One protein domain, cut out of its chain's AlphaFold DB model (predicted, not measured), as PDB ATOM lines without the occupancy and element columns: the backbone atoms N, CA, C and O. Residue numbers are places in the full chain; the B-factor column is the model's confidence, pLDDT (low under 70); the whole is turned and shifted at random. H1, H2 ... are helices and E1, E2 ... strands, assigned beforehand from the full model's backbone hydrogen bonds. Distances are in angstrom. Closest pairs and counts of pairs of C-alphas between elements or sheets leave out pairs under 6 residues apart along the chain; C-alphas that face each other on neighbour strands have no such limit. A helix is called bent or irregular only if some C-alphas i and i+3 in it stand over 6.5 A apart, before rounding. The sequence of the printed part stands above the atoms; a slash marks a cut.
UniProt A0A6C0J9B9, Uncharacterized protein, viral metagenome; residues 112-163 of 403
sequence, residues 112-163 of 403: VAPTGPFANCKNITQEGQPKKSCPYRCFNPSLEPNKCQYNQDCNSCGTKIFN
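This is residues 112 to 163 of the 403 residues of an uncharacterized protein of viral metagenome (UniProt A0A6C0J9B9). The model is a rod: a small twisted sheet of three strands makes one end, and a long loop, residues 136 to 150, makes the other end before folding back to the short helix H1 and into the last strand. The printed part has 52 residues with one named helix and three named strands, in the order E1, E2, H1, E3. The sheet's order is E1, E2, E3, antiparallel throughout; the class is mixed, with under half of the residues in named elements. The whole is loose, with a radius of gyration of the C-alphas of 12.6 A and spans of 43 by 17 by 13 A.

Start at C-alpha 112, (239.304, 202.793, 201.712), and read on to C-alpha 122 at (222.832, 197.190, 203.696), where E1, residues 122 to 126, begins. E2, residues 129 to 135, runs 19.2 A. Further on come H1, residues 151 to 157, 10.5 A long, and E3, residues 159 to 162, ending at C-alpha 162, (229.823, 191.033, 199.263).

Look first at the hairpin of E1 and E2, antiparallel at 136 degrees, where N 124 and O 131 are 2.8 A apart, within hydrogen-bond range. E3 is antiparallel to E2 at 142 degrees, with N 134 and O 160 at 2.8 A. E1 and E3 are edge strands of this sheet, only just strongly twisted, its C-alphas up to 4.1 A off the best plane. H1 is on the sheet but only grazes it; its closest C-alphas with E2 are those of Asn 155 and Pro 135, 6.5 A apart. H1 is irregular, but only just: C-alphas 153 and 156 are 7.0 A apart. In it 0 of 3 O i to N i+4 pairs and 3 of 4 O i to N i+3 pairs are within hydrogen-bond range.

The two C-alphas farthest apart, those of Gly 128 and Glu 144, stand at 42.9 A. The printed part has no cut; the link from E2 to H1 is long, with 15 residues. In the B-factor column, residue 145 alone is under 70.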
ATOM      1  N   VAL A 112     238.852 204.175 201.861       90.69
ATOM      2  CA  VAL A 112     239.304 202.793 201.712       90.69
ATOM      3  C   VAL A 112     238.097 201.893 201.496       90.69
ATOM      4  O   VAL A 112     237.069 202.011 202.174       90.69
ATOM      5  N   ALA A 113     238.224 201.003 200.511       91.94
ATOM      6  CA  ALA A 113     237.213 200.000 200.234       91.94
ATOM      7  C   ALA A 113     237.072 199.071 201.446       91.94
ATOM      8  O   ALA A 113     238.077 198.688 202.054       91.94
ATOM      9  N   PRO A 114     235.852 198.661 201.804       92.44
ATOM     10  CA  PRO A 114     235.695 197.635 202.811       92.44
ATOM     11  C   PRO A 114     236.312 196.318 202.332       92.44
ATOM     12  O   PRO A 114     236.384 196.027 201.133       92.44
ATOM     13  N   THR A 115     236.778 195.528 203.289       91.12
ATOM     14  CA  THR A 115     237.435 194.243 203.037       91.12
ATOM     15  C   THR A 115     236.519 193.043 203.259       91.12
ATOM     16  O   THR A 115     236.891 191.924 202.925       91.12
ATOM     17  N   GLY A 116     235.310 193.274 203.770       91.69
ATOM     18  CA  GLY A 116     234.290 192.251 203.966       91.69
ATOM     19  C   GLY A 116     232.966 192.838 204.453       91.69
ATOM     20  O   GLY A 116     232.885 194.051 204.700       91.69
ATOM     21  N   PRO A 117     231.939 191.991 204.613       90.12
ATOM     22  CA  PRO A 117     230.650 192.383 205.161       90.12
ATOM     23  C   PRO A 117     230.768 192.714 206.659       90.12
ATOM     24  O   PRO A 117     231.114 191.869 207.476       90.12
ATOM     25  N   PHE A 118     230.447 193.950 207.040       85.62
ATOM     26  CA  PHE A 118     230.331 194.389 208.438       85.62
ATOM     27  C   PHE A 118     228.864 194.631 208.823       85.62
ATOM     28  O   PHE A 118     227.981 194.673 207.965       85.62
ATOM     29  N   ALA A 119     228.599 194.805 210.122       79.25
ATOM     30  CA  ALA A 119     227.241 194.956 210.663       79.25
ATOM     31  C   ALA A 119     226.442 196.118 210.036       79.25
ATOM     32  O   ALA A 119     225.227 196.021 209.902       79.25
ATOM     33  N   ASN A 120     227.122 197.176 209.582       82.56
ATOM     34  CA  ASN A 120     226.497 198.360 208.978       82.56
ATOM     35  C   ASN A 120     226.316 198.268 207.447       82.56
ATOM     36  O   ASN A 120     225.999 199.273 206.812       82.56
ATOM     37  N   CYS A 121     226.542 197.106 206.825       92.19
ATOM     38  CA  CYS A 121     226.253 196.923 205.402       92.19
ATOM     39  C   CYS A 121     224.754 196.729 205.160       92.19
ATOM     40  O   CYS A 121     224.074 196.018 205.899       92.19
ATOM     41  N   LYS A 122     224.236 197.321 204.084       95.00
ATOM     42  CA  LYS A 122     222.832 197.190 203.696       95.00
ATOM     43  C   LYS A 122     222.606 195.843 203.013       95.00
ATOM     44  O   LYS A 122     223.260 195.541 202.017       95.00
ATOM     45  N   ASN A 123     221.652 195.059 203.507       95.06
ATOM     46  CA  ASN A 123     221.200 193.858 202.805       95.06
ATOM     47  C   ASN A 123     220.481 194.275 201.514       95.06
ATOM     48  O   ASN A 123     219.557 195.090 201.543       95.06
ATOM     49  N   ILE A 124     220.922 193.730 200.387       96.00
ATOM     50  CA  ILE A 124     220.334 193.945 199.066       96.00
ATOM     51  C   ILE A 124     220.086 192.592 198.401       96.00
ATOM     52  O   ILE A 124     220.777 191.616 198.683       96.00
ATOM     53  N   THR A 125     219.114 192.528 197.498       96.06
ATOM     54  CA  THR A 125     218.900 191.355 196.646       96.06
ATOM     55  C   THR A 125     219.382 191.704 195.250       96.06
ATOM     56  O   THR A 125     218.864 192.633 194.632       96.06
ATOM     57  N   GLN A 126     220.380 190.979 194.755       95.06
ATOM     58  CA  GLN A 126     220.899 191.153 193.403       95.06
ATOM     59  C   GLN A 126     220.891 189.786 192.726       95.06
ATOM     60  O   GLN A 126     221.439 188.835 193.276       95.06
ATOM     61  N   GLU A 127     220.229 189.686 191.570       94.56
ATOM     62  CA  GLU A 127     220.092 188.425 190.814       94.56
ATOM     63  C   GLU A 127     219.422 187.297 191.625       94.56
ATOM     64  O   GLU A 127     219.739 186.122 191.478       94.56
ATOM     65  N   GLY A 128     218.494 187.653 192.519       94.44
ATOM     66  CA  GLY A 128     217.765 186.685 193.347       94.44
ATOM     67  C   GLY A 128     218.557 186.112 194.526       94.44
ATOM     68  O   GLY A 128     217.990 185.351 195.304       94.44
ATOM     69  N   GLN A 129     219.823 186.500 194.711       94.94
ATOM     70  CA  GLN A 129     220.627 186.099 195.867       94.94
ATOM     71  C   GLN A 129     220.755 187.237 196.894       94.94
ATOM     72  O   GLN A 129     220.853 188.412 196.509       94.94
ATOM     73  N   PRO A 130     220.744 186.924 198.205       95.56
ATOM     74  CA  PRO A 130     221.013 187.908 199.243       95.56
ATOM     75  C   PRO A 130     222.483 188.331 199.175       95.56
ATOM     76  O   PRO A 130     223.376 187.492 199.215       95.56
ATOM     77  N   LYS A 131     222.741 189.636 199.091       97.00
ATOM     78  CA  LYS A 131     224.083 190.231 199.126       97.00
ATOM     79  C   LYS A 131     224.129 191.374 200.139       97.00
ATOM     80  O   LYS A 131     223.099 191.917 200.543       97.00
ATOM     81  N   LYS A 132     225.330 191.773 200.546       96.00
ATOM     82  CA  LYS A 132     225.565 192.926 201.426       96.00
ATOM     83  C   LYS A 132     226.276 194.035 200.662       96.00
ATOM     84  O   LYS A 132     227.374 193.839 200.157       96.00
ATOM     85  N   SER A 133     225.649 195.206 200.584       95.81
ATOM     86  CA  SER A 133     226.218 196.429 200.016       95.81
ATOM     87  C   SER A 133     226.839 197.267 201.132       95.81
ATOM     88  O   SER A 133     226.158 197.713 202.056       95.81
ATOM     89  N   CYS A 134     228.152 197.454 201.062       94.81
ATOM     90  CA  CYS A 134     228.944 198.118 202.084       94.81
ATOM     91  C   CYS A 134     229.543 199.424 201.533       94.81
ATOM     92  O   CYS A 134     230.250 199.373 200.519       94.81
ATOM     93  N   PRO A 135     229.313 200.587 202.168       93.75
ATOM     94  CA  PRO A 135     229.935 201.838 201.745       93.75
ATOM     95  C   PRO A 135     231.444 201.846 202.019       93.75
ATOM     96  O   PRO A 135     231.947 201.130 202.891       93.75
ATOM     97  N   TYR A 136     232.166 202.676 201.267       93.62
ATOM     98  CA  TYR A 136     233.562 203.000 201.563       93.62
ATOM     99  C   TYR A 136     233.654 203.765 202.883       93.62
ATOM    100  O   TYR A 136     232.711 204.435 203.304       93.62
ATOM    101  N   ARG A 137     234.805 203.659 203.544       91.12
ATOM    102  CA  ARG A 137     235.034 204.260 204.860       91.12
ATOM    103  C   ARG A 137     236.322 205.056 204.895       91.12
ATOM    104  O   ARG A 137     237.243 204.821 204.114       91.12
ATOM    105  N   CYS A 138     236.355 206.001 205.813       92.00
ATOM    106  CA  CYS A 138     237.479 206.877 206.047       92.00
ATOM    107  C   CYS A 138     238.550 206.133 206.843       92.00
ATOM    108  O   CYS A 138     238.304 205.756 207.990       92.00
ATOM    109  N   PHE A 139     239.723 205.896 206.263       81.25
ATOM    110  CA  PHE A 139     240.834 205.334 207.026       81.25
ATOM    111  C   PHE A 139     241.654 206.485 207.612       81.25
ATOM    112  O   PHE A 139     242.324 207.198 206.868       81.25
ATOM    113  N   ASN A 140     241.570 206.651 208.936       79.00
ATOM    114  CA  ASN A 140     242.175 207.737 209.718       79.00
ATOM    115  C   ASN A 140     241.546 209.127 209.446       79.00
ATOM    116  O   ASN A 140     242.102 209.912 208.670       79.00
ATOM    117  N   PRO A 141     240.374 209.433 210.044       76.38
ATOM    118  CA  PRO A 141     239.719 210.725 209.868       76.38
ATOM    119  C   PRO A 141     240.635 211.849 210.358       76.38
ATOM    120  O   PRO A 141     241.093 211.848 211.499       76.38
ATOM    121  N   SER A 142     240.921 212.805 209.480       75.06
ATOM    122  CA  SER A 142     241.785 213.949 209.776       75.06
ATOM    123  C   SER A 142     240.991 215.242 209.654       75.06
ATOM    124  O   SER A 142     240.117 215.358 208.800       75.06
ATOM    125  N   LEU A 143     241.323 216.233 210.481       75.62
ATOM    126  CA  LEU A 143     240.737 217.576 210.410       75.62
ATOM    127  C   LEU A 143     241.279 218.401 209.228       75.62
ATOM    128  O   LEU A 143     240.807 219.508 208.978       75.62
ATOM    129  N   GLU A 144     242.263 217.887 208.484       75.00
ATOM    130  CA  GLU A 144     242.811 218.586 207.325       75.00
ATOM    131  C   GLU A 144     241.774 218.706 206.187       75.00
ATOM    132  O   GLU A 144     241.114 217.722 205.840       75.00
ATOM    133  N   PRO A 145     241.664 219.876 205.526       68.69
ATOM    134  CA  PRO A 145     240.609 220.163 204.544       68.69
ATOM    135  C   PRO A 145     240.642 219.290 203.273       68.69
ATOM    136  O   PRO A 145     239.661 219.244 202.537       68.69
ATOM    137  N   ASN A 146     241.727 218.544 203.034       74.31
ATOM    138  CA  ASN A 146     241.914 217.703 201.841       74.31
ATOM    139  C   ASN A 146     241.953 216.196 202.131       74.31
ATOM    140  O   ASN A 146     242.119 215.394 201.209       74.31
ATOM    141  N   LYS A 147     241.801 215.797 203.395       80.81
ATOM    142  CA  LYS A 147     241.680 214.395 203.790       80.81
ATOM    143  C   LYS A 147     240.213 214.064 204.019       80.81
ATOM    144  O   LYS A 147     239.355 214.940 204.136       80.81
ATOM    145  N   CYS A 148     239.907 212.778 203.994       83.19
ATOM    146  CA  CYS A 148     238.603 212.318 204.420       83.19
ATOM    147  C   CYS A 148     238.409 212.674 205.911       83.19
ATOM    148  O   CYS A 148     239.257 212.342 206.743       83.19
ATOM    149  N   GLN A 149     237.328 213.393 206.225       82.50
ATOM    150  CA  GLN A 149     237.023 213.837 207.590       82.50
ATOM    151  C   GLN A 149     236.072 212.860 208.284       82.50
ATOM    152  O   GLN A 149     236.221 212.564 209.465       82.50
ATOM    153  N   TYR A 150     235.121 212.314 207.526       82.69
ATOM    154  CA  TYR A 150     234.101 211.392 208.016       82.69
ATOM    155  C   TYR A 150     233.787 210.328 206.970       82.69
ATOM    156  O   TYR A 150     234.001 210.526 205.779       82.69
ATOM    157  N   ASN A 151     233.183 209.213 207.391       80.69
ATOM    158  CA  ASN A 151     232.736 208.165 206.461       80.69
ATOM    159  C   ASN A 151     231.783 208.695 205.376       80.69
ATOM    160  O   ASN A 151     231.767 208.163 204.271       80.69
ATOM    161  N   GLN A 152     231.033 209.764 205.667       80.81
ATOM    162  CA  GLN A 152     230.128 210.399 204.707       80.81
ATOM    163  C   GLN A 152     230.863 211.009 203.502       80.81
ATOM    164  O   GLN A 152     230.318 210.999 202.400       80.81
ATOM    165  N   ASP A 153     232.117 211.444 203.672       84.50
ATOM    166  CA  ASP A 153     232.955 211.949 202.576       84.50
ATOM    167  C   ASP A 153     233.272 210.860 201.543       84.50
ATOM    168  O   ASP A 153     233.595 211.158 200.394       84.50
ATOM    169  N   CYS A 154     233.181 209.589 201.943       90.75
ATOM    170  CA  CYS A 154     233.430 208.439 201.084       90.75
ATOM    171  C   CYS A 154     232.172 207.911 200.398       90.75
ATOM    172  O   CYS A 154     232.256 206.947 199.641       90.75
ATOM    173  N   ASN A 155     231.010 208.538 200.596       86.88
ATOM    174  CA  ASN A 155     229.778 208.110 199.935       86.88
ATOM    175  C   ASN A 155     229.857 208.254 198.404       86.88
ATOM    176  O   ASN A 155     229.240 207.469 197.684       86.88
ATOM    177  N   SER A 156     230.661 209.195 197.888       88.00
ATOM    178  CA  SER A 156     230.882 209.364 196.442       88.00
ATOM    179  C   SER A 156     231.648 208.200 195.799       88.00
ATOM    180  O   SER A 156     231.613 208.042 194.580       88.00
ATOM    181  N   CYS A 157     232.302 207.357 196.605       89.62
ATOM    182  CA  CYS A 157     232.985 206.147 196.147       89.62
ATOM    183  C   CYS A 157     232.043 204.992 195.798       89.62
ATOM    184  O   CYS A 157     232.494 203.975 195.270       89.62
ATOM    185  N   GLY A 158     230.752 205.128 196.107       92.75
ATOM    186  CA  GLY A 158     229.773 204.065 195.947       92.75
ATOM    187  C   GLY A 158     229.886 202.995 197.032       92.75
ATOM    188  O   GLY A 158     230.306 203.250 198.163       92.75
ATOM    189  N   THR A 159     229.466 201.779 196.693       93.50
ATOM    190  CA  THR A 159     229.412 200.645 197.623       93.50
ATOM    191  C   THR A 159     230.043 199.411 197.004       93.50
ATOM    192  O   THR A 159     229.825 199.141 195.824       93.50
ATOM    193  N   LYS A 160     230.751 198.621 197.810       94.56
ATOM    194  CA  LYS A 160     231.242 197.299 197.420       94.56
ATOM    195  C   LYS A 160     230.244 196.231 197.865       94.56
ATOM    196  O   LYS A 160     229.693 196.323 198.962       94.56
ATOM    197  N   ILE A 161     229.988 195.257 197.000       95.50
ATOM    198  CA  ILE A 161     229.010 194.192 197.235       95.50
ATOM    199  C   ILE A 161     229.757 192.924 197.651       95.50
ATOM    200  O   ILE A 161     230.733 192.554 197.002       95.50
ATOM    201  N   PHE A 162     229.293 192.284 198.721       95.62
ATOM    202  CA  PHE A 162     229.823 191.033 199.263       95.62
ATOM    203  C   PHE A 162     228.726 189.984 199.348       95.62
ATOM    204  O   PHE A 162     227.544 190.331 199.491       95.62
ATOM    205  N   ASN A 163     229.113 188.713 199.337       95.38
ATOM    206  CA  ASN A 163     228.208 187.670 199.785       95.38
ATOM    207  C   ASN A 163     228.080 187.739 201.317       95.38
ATOM    208  O   ASN A 163     229.011 188.177 201.999       95.38
TER     209      ASN A 163